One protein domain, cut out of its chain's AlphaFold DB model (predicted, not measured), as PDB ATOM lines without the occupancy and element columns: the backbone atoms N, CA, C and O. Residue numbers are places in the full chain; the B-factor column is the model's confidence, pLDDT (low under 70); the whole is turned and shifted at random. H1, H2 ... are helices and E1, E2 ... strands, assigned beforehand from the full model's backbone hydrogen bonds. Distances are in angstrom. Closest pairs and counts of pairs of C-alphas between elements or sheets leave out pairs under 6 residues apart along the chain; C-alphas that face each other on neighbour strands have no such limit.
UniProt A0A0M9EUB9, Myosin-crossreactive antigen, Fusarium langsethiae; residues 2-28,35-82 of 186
ATOM      1  N   GLU A   2     -15.797  27.965  15.437       32.16
ATOM      2  CA  GLU A   2     -16.989  28.229  14.638       32.16
ATOM      3  C   GLU A   2     -17.122  27.105  13.612       32.16
ATOM      4  O   GLU A   2     -16.265  26.979  12.740       32.16
ATOM      5  N   ASP A   3     -18.174  26.300  13.720       33.84
ATOM      6  CA  ASP A   3     -18.596  25.418  12.635       33.84
ATOM      7  C   ASP A   3     -19.651  26.174  11.821       33.84
ATOM      8  O   ASP A   3     -20.837  26.206  12.156       33.84
ATOM      9  N   ASN A   4     -19.179  26.854  10.775       32.81
ATOM     10  CA  ASN A   4     -20.012  27.471   9.747       32.81
ATOM     11  C   ASN A   4     -20.580  26.367   8.846       32.81
ATOM     12  O   ASN A   4     -19.898  25.878   7.945       32.81
ATOM     13  N   HIS A   5     -21.828  25.969   9.094       35.84
ATOM     14  CA  HIS A   5     -22.630  25.224   8.127       35.84
ATOM     15  C   HIS A   5     -23.417  26.247   7.299       35.84
ATOM     16  O   HIS A   5     -24.413  26.800   7.762       35.84
ATOM     17  N   ASP A   6     -22.903  26.570   6.112       35.41
ATOM     18  CA  ASP A   6     -23.581  27.423   5.133       35.41
ATOM     19  C   ASP A   6     -24.787  26.670   4.550       35.41
ATOM     20  O   ASP A   6     -24.671  25.909   3.588       35.41
ATOM     21  N   ASP A   7     -25.964  26.888   5.137       33.62
ATOM     22  CA  ASP A   7     -27.235  26.561   4.496       33.62
ATOM     23  C   ASP A   7     -27.408  27.439   3.239       33.62
ATOM     24  O   ASP A   7     -27.215  28.662   3.306       33.62
ATOM     25  N   PRO A   8     -27.817  26.886   2.082       33.03
ATOM     26  CA  PRO A   8     -28.073  27.693   0.899       33.03
ATOM     27  C   PRO A   8     -29.249  28.643   1.167       33.03
ATOM     28  O   PRO A   8     -30.409  28.238   1.261       33.03
ATOM     29  N   LYS A   9     -28.940  29.940   1.277       26.53
ATOM     30  CA  LYS A   9     -29.919  31.031   1.326       26.53
ATOM     31  C   LYS A   9     -30.781  31.006   0.064       26.53
ATOM     32  O   LYS A   9     -30.378  31.503  -0.983       26.53
ATOM     33  N   VAL A  10     -32.003  30.500   0.196       33.53
ATOM     34  CA  VAL A  10     -33.100  30.808  -0.724       33.53
ATOM     35  C   VAL A  10     -33.439  32.284  -0.524       33.53
ATOM     36  O   VAL A  10     -34.124  32.660   0.428       33.53
ATOM     37  N   THR A  11     -32.899  33.148  -1.380       30.56
ATOM     38  CA  THR A  11     -33.331  34.544  -1.449       30.56
ATOM     39  C   THR A  11     -34.745  34.592  -2.033       30.56
ATOM     40  O   THR A  11     -34.995  33.953  -3.056       30.56
ATOM     41  N   PRO A  12     -35.688  35.314  -1.406       35.56
ATOM     42  CA  PRO A  12     -37.019  35.484  -1.952       35.56
ATOM     43  C   PRO A  12     -36.917  36.482  -3.103       35.56
ATOM     44  O   PRO A  12     -36.935  37.693  -2.879       35.56
ATOM     45  N   ASP A  13     -36.791  35.986  -4.333       42.75
ATOM     46  CA  ASP A  13     -37.123  36.813  -5.486       42.75
ATOM     47  C   ASP A  13     -38.574  37.253  -5.296       42.75
ATOM     48  O   ASP A  13     -39.483  36.427  -5.166       42.75
ATOM     49  N   GLY A  14     -38.758  38.567  -5.138       43.31
ATOM     50  CA  GLY A  14     -40.045  39.184  -4.848       43.31
ATOM     51  C   GLY A  14     -41.125  38.626  -5.770       43.31
ATOM     52  O   GLY A  14     -40.881  38.427  -6.958       43.31
ATOM     53  N   ASP A  15     -42.295  38.342  -5.191       55.62
ATOM     54  CA  ASP A  15     -43.463  37.711  -5.819       55.62
ATOM     55  C   ASP A  15     -44.019  38.593  -6.957       55.62
ATOM     56  O   ASP A  15     -45.095  39.175  -6.866       55.62
ATOM     57  N   ASN A  16     -43.276  38.706  -8.061       53.44
ATOM     58  CA  ASN A  16     -43.635  39.453  -9.266       53.44
ATOM     59  C   ASN A  16     -44.651  38.673 -10.122       53.44
ATOM     60  O   ASN A  16     -44.871  38.993 -11.288       53.44
ATOM     61  N   GLY A  17     -45.241  37.605  -9.573       60.81
ATOM     62  CA  GLY A  17     -46.201  36.758 -10.270       60.81
ATOM     63  C   GLY A  17     -45.602  35.894 -11.384       60.81
ATOM     64  O   GLY A  17     -46.362  35.255 -12.104       60.81
ATOM     65  N   VAL A  18     -44.275  35.835 -11.541       69.62
ATOM     66  CA  VAL A  18     -43.602  35.017 -12.566       69.62
ATOM     67  C   VAL A  18     -43.008  33.766 -11.927       69.62
ATOM     68  O   VAL A  18     -42.279  33.860 -10.944       69.62
ATOM     69  N   ILE A  19     -43.326  32.591 -12.472       70.06
ATOM     70  CA  ILE A  19     -42.644  31.335 -12.137       70.06
ATOM     71  C   ILE A  19     -41.667  31.029 -13.271       70.06
ATOM     72  O   ILE A  19     -42.106  30.799 -14.401       70.06
ATOM     73  N   SER A  20     -40.376  31.003 -12.946       67.00
ATOM     74  CA  SER A  20     -39.296  30.577 -13.840       67.00
ATOM     75  C   SER A  20     -38.828  29.182 -13.430       67.00
ATOM     76  O   SER A  20     -38.592  28.934 -12.247       67.00
ATOM     77  N   LEU A  21     -38.710  28.255 -14.381       65.31
ATOM     78  CA  LEU A  21     -38.315  26.871 -14.098       65.31
ATOM     79  C   LEU A  21     -36.794  26.708 -14.275       65.31
ATOM     80  O   LEU A  21     -36.313  26.545 -15.386       65.31
ATOM     81  N   SER A  22     -35.994  26.737 -13.212       49.56
ATOM     82  CA  SER A  22     -34.558  26.412 -13.316       49.56
ATOM     83  C   SER A  22     -34.327  24.901 -13.200       49.56
ATOM     84  O   SER A  22     -34.786  24.292 -12.236       49.56
ATOM     85  N   ASN A  23     -33.596  24.298 -14.140       42.75
ATOM     86  CA  ASN A  23     -33.258  22.870 -14.123       42.75
ATOM     87  C   ASN A  23     -31.809  22.655 -13.626       42.75
ATOM     88  O   ASN A  23     -30.913  23.346 -14.109       42.75
ATOM     89  N   SER A  24     -31.558  21.720 -12.696       38.06
ATOM     90  CA  SER A  24     -30.239  21.099 -12.393       38.06
ATOM     91  C   SER A  24     -30.441  19.871 -11.478       38.06
ATOM     92  O   SER A  24     -31.282  19.971 -10.582       38.06
ATOM     93  N   PRO A  25     -29.739  18.726 -11.672       41.03
ATOM     94  CA  PRO A  25     -28.283  18.644 -11.866       41.03
ATOM     95  C   PRO A  25     -27.788  17.863 -13.112       41.03
ATOM     96  O   PRO A  25     -28.522  17.103 -13.735       41.03
ATOM     97  N   ASP A  26     -26.517  18.118 -13.441       46.72
ATOM     98  CA  ASP A  26     -25.642  17.644 -14.533       46.72
ATOM     99  C   ASP A  26     -26.020  16.385 -15.345       46.72
ATOM    100  O   ASP A  26     -25.987  15.260 -14.852       46.72
ATOM    101  N   SER A  27     -26.156  16.542 -16.672       34.88
ATOM    102  CA  SER A  27     -25.099  16.134 -17.626       34.88
ATOM    103  C   SER A  27     -25.492  16.323 -19.107       34.88
ATOM    104  O   SER A  27     -26.534  15.880 -19.578       34.88
ATOM    105  N   SER A  28     -24.549  16.915 -19.849       37.81
ATOM    106  CA  SER A  28     -24.393  16.992 -21.315       37.81
ATOM    107  C   SER A  28     -25.205  18.023 -22.128       37.81
ATOM    108  O   SER A  28     -26.263  17.758 -22.678       37.81
ATOM    109  N   SER A  35     -33.055  28.829 -28.407       78.12
ATOM    110  CA  SER A  35     -34.361  28.288 -28.016       78.12
ATOM    111  C   SER A  35     -35.340  29.432 -27.709       78.12
ATOM    112  O   SER A  35     -34.978  30.352 -26.973       78.12
ATOM    113  N   PRO A  36     -36.584  29.415 -28.221       85.38
ATOM    114  CA  PRO A  36     -37.523  30.517 -28.028       85.38
ATOM    115  C   PRO A  36     -37.958  30.652 -26.562       85.38
ATOM    116  O   PRO A  36     -38.184  29.658 -25.875       85.38
ATOM    117  N   HIS A  37     -38.127  31.892 -26.096       92.50
ATOM    118  CA  HIS A  37     -38.781  32.165 -24.816       92.50
ATOM    119  C   HIS A  37     -40.297  32.005 -24.945       92.50
ATOM    120  O   HIS A  37     -40.919  32.601 -25.827       92.50
ATOM    121  N   VAL A  38     -40.899  31.243 -24.035       94.56
ATOM    122  CA  VAL A  38     -42.333  30.949 -24.022       94.56
ATOM    123  C   VAL A  38     -42.973  31.559 -22.785       94.56
ATOM    124  O   VAL A  38     -42.532  31.326 -21.663       94.56
ATOM    125  N   TRP A  39     -44.048  32.318 -22.993       95.12
ATOM    126  CA  TRP A  39     -44.796  32.987 -21.932       95.12
ATOM    127  C   TRP A  39     -46.194  32.385 -21.825       95.12
ATOM    128  O   TRP A  39     -46.976  32.424 -22.774       95.12
ATOM    129  N   LEU A  40     -46.514  31.828 -20.662       94.94
ATOM    130  CA  LEU A  40     -47.777  31.156 -20.384       94.94
ATOM    131  C   LEU A  40     -48.597  31.998 -19.408       94.94
ATOM    132  O   LEU A  40     -48.191  32.221 -18.269       94.94
ATOM    133  N   VAL A  41     -49.771  32.457 -19.839       94.12
ATOM    134  CA  VAL A  41     -50.651  33.285 -19.006       94.12
ATOM    135  C   VAL A  41     -51.594  32.400 -18.190       94.12
ATOM    136  O   VAL A  41     -52.435  31.685 -18.730       94.12
ATOM    137  N   GLY A  42     -51.475  32.486 -16.869       90.81
ATOM    138  CA  GLY A  42     -52.274  31.774 -15.877       90.81
ATOM    139  C   GLY A  42     -51.513  30.617 -15.229       90.81
ATOM    140  O   GLY A  42     -50.992  29.743 -15.905       90.81
ATOM    141  N   GLY A  43     -51.511  30.548 -13.896       90.06
ATOM    142  CA  GLY A  43     -50.847  29.484 -13.126       90.06
ATOM    143  C   GLY A  43     -51.693  28.222 -12.918       90.06
ATOM    144  O   GLY A  43     -51.630  27.630 -11.846       90.06
ATOM    145  N   GLY A  44     -52.565  27.864 -13.863       91.81
ATOM    146  CA  GLY A  44     -53.454  26.699 -13.762       91.81
ATOM    147  C   GLY A  44     -52.851  25.415 -14.340       91.81
ATOM    148  O   GLY A  44     -51.766  25.428 -14.914       91.81
ATOM    149  N   ILE A  45     -53.598  24.307 -14.253       91.44
ATOM    150  CA  ILE A  45     -53.166  23.002 -14.791       91.44
ATOM    151  C   ILE A  45     -52.887  23.028 -16.299       91.44
ATOM    152  O   ILE A  45     -52.022  22.297 -16.754       91.44
ATOM    153  N   ALA A  46     -53.564  23.888 -17.068       92.50
ATOM    154  CA  ALA A  46     -53.329  24.018 -18.506       92.50
ATOM    155  C   ALA A  46     -51.909  24.524 -18.814       92.50
ATOM    156  O   ALA A  46     -51.182  23.885 -19.567       92.50
ATOM    157  N   SER A  47     -51.491  25.623 -18.183       94.31
ATOM    158  CA  SER A  47     -50.145  26.179 -18.358       94.31
ATOM    159  C   SER A  47     -49.069  25.276 -17.765       94.31
ATOM    160  O   SER A  47     -48.012  25.114 -18.358       94.31
ATOM    161  N   LEU A  48     -49.345  24.638 -16.624       92.81
ATOM    162  CA  LEU A  48     -48.422  23.661 -16.043       92.81
ATOM    163  C   LEU A  48     -48.250  22.436 -16.954       92.81
ATOM    164  O   LEU A  48     -47.130  21.980 -17.152       92.81
ATOM    165  N   ALA A  49     -49.330  21.934 -17.560       94.12
ATOM    166  CA  ALA A  49     -49.260  20.857 -18.545       94.12
ATOM    167  C   ALA A  49     -48.485  21.282 -19.797       94.12
ATOM    168  O   ALA A  49     -47.631  20.534 -20.262       94.12
ATOM    169  N   ALA A  50     -48.733  22.492 -20.308       94.38
ATOM    170  CA  ALA A  50     -47.986  23.039 -21.435       94.38
ATOM    171  C   ALA A  50     -46.483  23.119 -21.130       94.38
ATOM    172  O   ALA A  50     -45.683  22.699 -21.954       94.38
ATOM    173  N   ALA A  51     -46.099  23.575 -19.935       94.44
ATOM    174  CA  ALA A  51     -44.699  23.609 -19.516       94.44
ATOM    175  C   ALA A  51     -44.060  22.210 -19.491       94.44
ATOM    176  O   ALA A  51     -42.952  22.049 -19.990       94.44
ATOM    177  N   VAL A  52     -44.766  21.190 -18.984       93.62
ATOM    178  CA  VAL A  52     -44.270  19.801 -18.996       93.62
ATOM    179  C   VAL A  52     -44.031  19.309 -20.423       93.62
ATOM    180  O   VAL A  52     -42.977  18.749 -20.698       93.62
ATOM    181  N   PHE A  53     -44.965  19.546 -21.347       93.56
ATOM    182  CA  PHE A  53     -44.787  19.143 -22.745       93.56
ATOM    183  C   PHE A  53     -43.702  19.954 -23.469       93.56
ATOM    184  O   PHE A  53     -42.992  19.405 -24.301       93.56
ATOM    185  N   LEU A  54     -43.527  21.235 -23.139       93.50
ATOM    186  CA  LEU A  54     -42.446  22.050 -23.697       93.50
ATOM    187  C   LEU A  54     -41.067  21.539 -23.272       93.50
ATOM    188  O   LEU A  54     -40.158  21.505 -24.095       93.50
ATOM    189  N   ILE A  55     -40.923  21.128 -22.012       92.62
ATOM    190  CA  ILE A  55     -39.668  20.570 -21.499       92.62
ATOM    191  C   ILE A  55     -39.421  19.183 -22.093       92.62
ATOM    192  O   ILE A  55     -38.332  18.924 -22.583       92.62
ATOM    193  N   ASP A  56     -40.421  18.301 -22.060       90.88
ATOM    194  CA  ASP A  56     -40.213  16.883 -22.365       90.88
ATOM    195  C   ASP A  56     -40.294  16.558 -23.864       90.88
ATOM    196  O   ASP A  56     -39.446  15.841 -24.384       90.88
ATOM    197  N   ASP A  57     -41.278  17.113 -24.582       91.25
ATOM    198  CA  ASP A  57     -41.483  16.796 -26.004       91.25
ATOM    199  C   ASP A  57     -40.749  17.780 -26.928       91.25
ATOM    200  O   ASP A  57     -40.282  17.397 -27.998       91.25
ATOM    201  N   ALA A  58     -40.666  19.059 -26.540       90.06
ATOM    202  CA  ALA A  58     -40.034  20.109 -27.346       90.06
ATOM    203  C   ALA A  58     -38.612  20.476 -26.886       90.06
ATOM    204  O   ALA A  58     -37.985  21.332 -27.507       90.06
ATOM    205  N   ASN A  59     -38.108  19.835 -25.822       90.06
ATOM    206  CA  ASN A  59     -36.769  20.038 -25.262       90.06
ATOM    207  C   ASN A  59     -36.423  21.516 -24.985       90.06
ATOM    208  O   ASN A  59     -35.275  21.941 -25.117       90.06
ATOM    209  N   VAL A  60     -37.429  22.324 -24.628       90.50
ATOM    210  CA  VAL A  60     -37.243  23.740 -24.302       90.50
ATOM    211  C   VAL A  60     -36.592  23.841 -22.919       90.50
ATOM    212  O   VAL A  60     -37.123  23.273 -21.959       90.50
ATOM    213  N   PRO A  61     -35.489  24.597 -22.766       92.31
ATOM    214  CA  PRO A  61     -34.887  24.830 -21.462       92.31
ATOM    215  C   PRO A  61     -35.910  25.441 -20.503       92.31
ATOM    216  O   PRO A  61     -36.575  26.420 -20.842       92.31
ATOM    217  N   GLY A  62     -36.011  24.919 -19.278       89.75
ATOM    218  CA  GLY A  62     -36.957  25.450 -18.290       89.75
ATOM    219  C   GLY A  62     -36.781  26.955 -18.040       89.75
ATOM    220  O   GLY A  62     -37.763  27.669 -17.842       89.75
ATOM    221  N   SER A  63     -35.544  27.459 -18.132       91.12
ATOM    222  CA  SER A  63     -35.212  28.880 -17.973       91.12
ATOM    223  C   SER A  63     -35.859  29.776 -19.036       91.12
ATOM    224  O   SER A  63     -35.941  30.989 -18.854       91.12
ATOM    225  N   HIS A  64     -36.319  29.197 -20.148       92.50
ATOM    226  CA  HIS A  64     -37.008  29.900 -21.226       92.50
ATOM    227  C   HIS A  64     -38.536  29.853 -21.089       92.50
ATOM    228  O   HIS A  64     -39.223  30.506 -21.874       92.50
ATOM    229  N   ILE A  65     -39.075  29.130 -20.104       94.50
ATOM    230  CA  ILE A  65     -40.513  28.993 -19.867       94.50
ATOM    231  C   ILE A  65     -40.914  29.874 -18.682       94.50
ATOM    232  O   ILE A  65     -40.523  29.630 -17.541       94.50
ATOM    233  N   HIS A  66     -41.751  30.871 -18.960       93.50
ATOM    234  CA  HIS A  66     -42.223  31.858 -17.990       93.50
ATOM    235  C   HIS A  66     -43.724  31.701 -17.769       93.50
ATOM    236  O   HIS A  66     -44.512  31.891 -18.697       93.50
ATOM    237  N   ILE A  67     -44.154  31.387 -16.547       94.19
ATOM    238  CA  ILE A  67     -45.585  31.298 -16.212       94.19
ATOM    239  C   ILE A  67     -46.002  32.548 -15.440       94.19
ATOM    240  O   ILE A  67     -45.556  32.774 -14.318       94.19
ATOM    241  N   LEU A  68     -46.905  33.329 -16.028       92.19
ATOM    242  CA  LEU A  68     -47.454  34.552 -15.452       92.19
ATOM    243  C   LEU A  68     -48.721  34.234 -14.650       92.19
ATOM    244  O   LEU A  68     -49.711  33.748 -15.197       92.19
ATOM    245  N   LYS A  69     -48.736  34.528 -13.352       88.50
ATOM    246  CA  LYS A  69     -49.892  34.353 -12.461       88.50
ATOM    247  C   LYS A  69     -50.162  35.626 -11.661       88.50
ATOM    248  O   LYS A  69     -49.247  36.293 -11.206       88.50
ATOM    249  N   ALA A  70     -51.441  35.911 -11.420       87.56
ATOM    250  CA  ALA A  70     -51.854  36.996 -10.521       87.56
ATOM    251  C   ALA A  70     -51.899  36.568  -9.038       87.56
ATOM    252  O   ALA A  70     -51.848  37.398  -8.141       87.56
ATOM    253  N   SER A  71     -52.043  35.265  -8.776       81.19
ATOM    254  CA  SER A  71     -52.115  34.692  -7.424       81.19
ATOM    255  C   SER A  71     -50.716  34.437  -6.864       81.19
ATOM    256  O   SER A  71     -49.809  34.107  -7.625       81.19
ATOM    257  N   SER A  72     -50.552  34.466  -5.539       81.69
ATOM    258  CA  SER A  72     -49.299  34.071  -4.875       81.69
ATOM    259  C   SER A  72     -48.986  32.579  -5.046       81.69
ATOM    260  O   SER A  72     -47.826  32.192  -5.152       81.69
ATOM    261  N   LYS A  73     -50.006  31.723  -5.193       81.75
ATOM    262  CA  LYS A  73     -49.845  30.274  -5.419       81.75
ATOM    263  C   LYS A  73     -50.264  29.839  -6.818       81.75
ATOM    264  O   LYS A  73     -51.281  30.304  -7.343       81.75
ATOM    265  N   ALA A  74     -49.508  28.896  -7.379       83.69
ATOM    266  CA  ALA A  74     -49.902  28.137  -8.562       83.69
ATOM    267  C   ALA A  74     -51.032  27.138  -8.244       83.69
ATOM    268  O   ALA A  74     -51.304  26.816  -7.087       83.69
ATOM    269  N   GLY A  75     -51.699  26.652  -9.286       83.69
ATOM    270  CA  GLY A  75     -52.789  25.676  -9.236       83.69
ATOM    271  C   GLY A  75     -54.111  26.202  -9.801       83.69
ATOM    272  O   GLY A  75     -54.934  25.412 -10.264       83.69
ATOM    273  N   GLY A  76     -54.332  27.521  -9.831       85.56
ATOM    274  CA  GLY A  76     -55.586  28.114 -10.316       85.56
ATOM    275  C   GLY A  76     -56.809  27.518  -9.603       85.56
ATOM    276  O   GLY A  76     -56.892  27.549  -8.380       85.56
ATOM    277  N   SER A  77     -57.734  26.902 -10.350       84.06
ATOM    278  CA  SER A  77     -58.896  26.193  -9.773       84.06
ATOM    279  C   SER A  77     -58.520  24.994  -8.885       84.06
ATOM    280  O   SER A  77     -59.339  24.559  -8.078       84.06
ATOM    281  N   MET A  78     -57.307  24.455  -9.031       84.00
ATOM    282  CA  MET A  78     -56.765  23.356  -8.226       84.00
ATOM    283  C   MET A  78     -55.847  23.850  -7.100       84.00
ATOM    284  O   MET A  78     -55.159  23.046  -6.482       84.00
ATOM    285  N   ALA A  79     -55.793  25.161  -6.842       79.19
ATOM    286  CA  ALA A  79     -54.916  25.705  -5.814       79.19
ATOM    287  C   ALA A  79     -55.321  25.210  -4.419       79.19
ATOM    288  O   ALA A  79     -56.493  25.271  -4.036       79.19
ATOM    289  N   THR A  80     -54.331  24.764  -3.648       70.56
ATOM    290  CA  THR A  80     -54.505  24.381  -2.247       70.56
ATOM    291  C   THR A  80     -54.556  25.628  -1.373       70.56
ATOM    292  O   THR A  80     -53.682  26.502  -1.437       70.56
ATOM    293  N   PHE A  81     -55.577  25.708  -0.527       71.50
ATOM    294  CA  PHE A  81     -55.688  26.778   0.455       71.50
ATOM    295  C   PHE A  81     -54.718  26.578   1.624       71.50
ATOM    296  O   PHE A  81     -54.100  25.526   1.767       71.50
ATOM    297  N   SER A  82     -54.485  27.636   2.403       67.69
ATOM    298  CA  SER A  82     -53.621  27.581   3.587       67.69
ATOM    299  C   SER A  82     -54.005  26.424   4.511       67.69
ATOM    300  O   SER A  82     -55.155  25.982   4.504       67.69
TER     301      SER A  82
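This is residues 2 to 28 and 35 to 82 of the 186 residues of the protein "Myosin-crossreactive antigen" of Fusarium langsethiae (UniProt A0A0M9EUB9). With little regular structure, this is a small three-stranded sheet with helix H1 over one face, in two layers, and residues 2 to 14 sticking out as a tail. The 75 printed residues have 23 in named elements, in the order E1, E2, H1, E3, mixed in class; the mixed sheet runs E1, E3, E2. It is loose, radius of gyration of the C-alphas 15.3 A, spanning 49 by 39 by 19 A.

E1, residues 18 to 20, is antiparallel to E3, residues 65 to 68; N 19 and O 67 are within hydrogen-bond range at 2.9 A. E3 is parallel to E2, residues 38 to 41; N 40 and O 66 are 2.8 A apart. H1, residues 45 to 56, is on the sheet, over E3 and E2, height 9.8 A; the closest C-alphas of H1 and E2 are Ser 47 and Leu 40, 5.9 A. E2, H1 and E3 form a strand-helix-strand unit, parallel strands joined through a helix, with right-handed crossover. In H1 every O i to N i+4 pair is within range.

E1 spans 6.3 A from C-alpha 18 at (-43.602, 35.017, -12.566), E2 10.0 A, H1 16.2 A, and E3 9.9 A to C-alpha 68 at (-47.454, 34.552, -15.452).

The farthest C-alphas, Glu 2 and Ala 46, are 49.4 A apart. Residues 29 to 34 are cut out; C-alphas 28 and 35 are 16.5 A apart. Residues 2 to 18, 20 to 28 and 82 have pLDDT under 70.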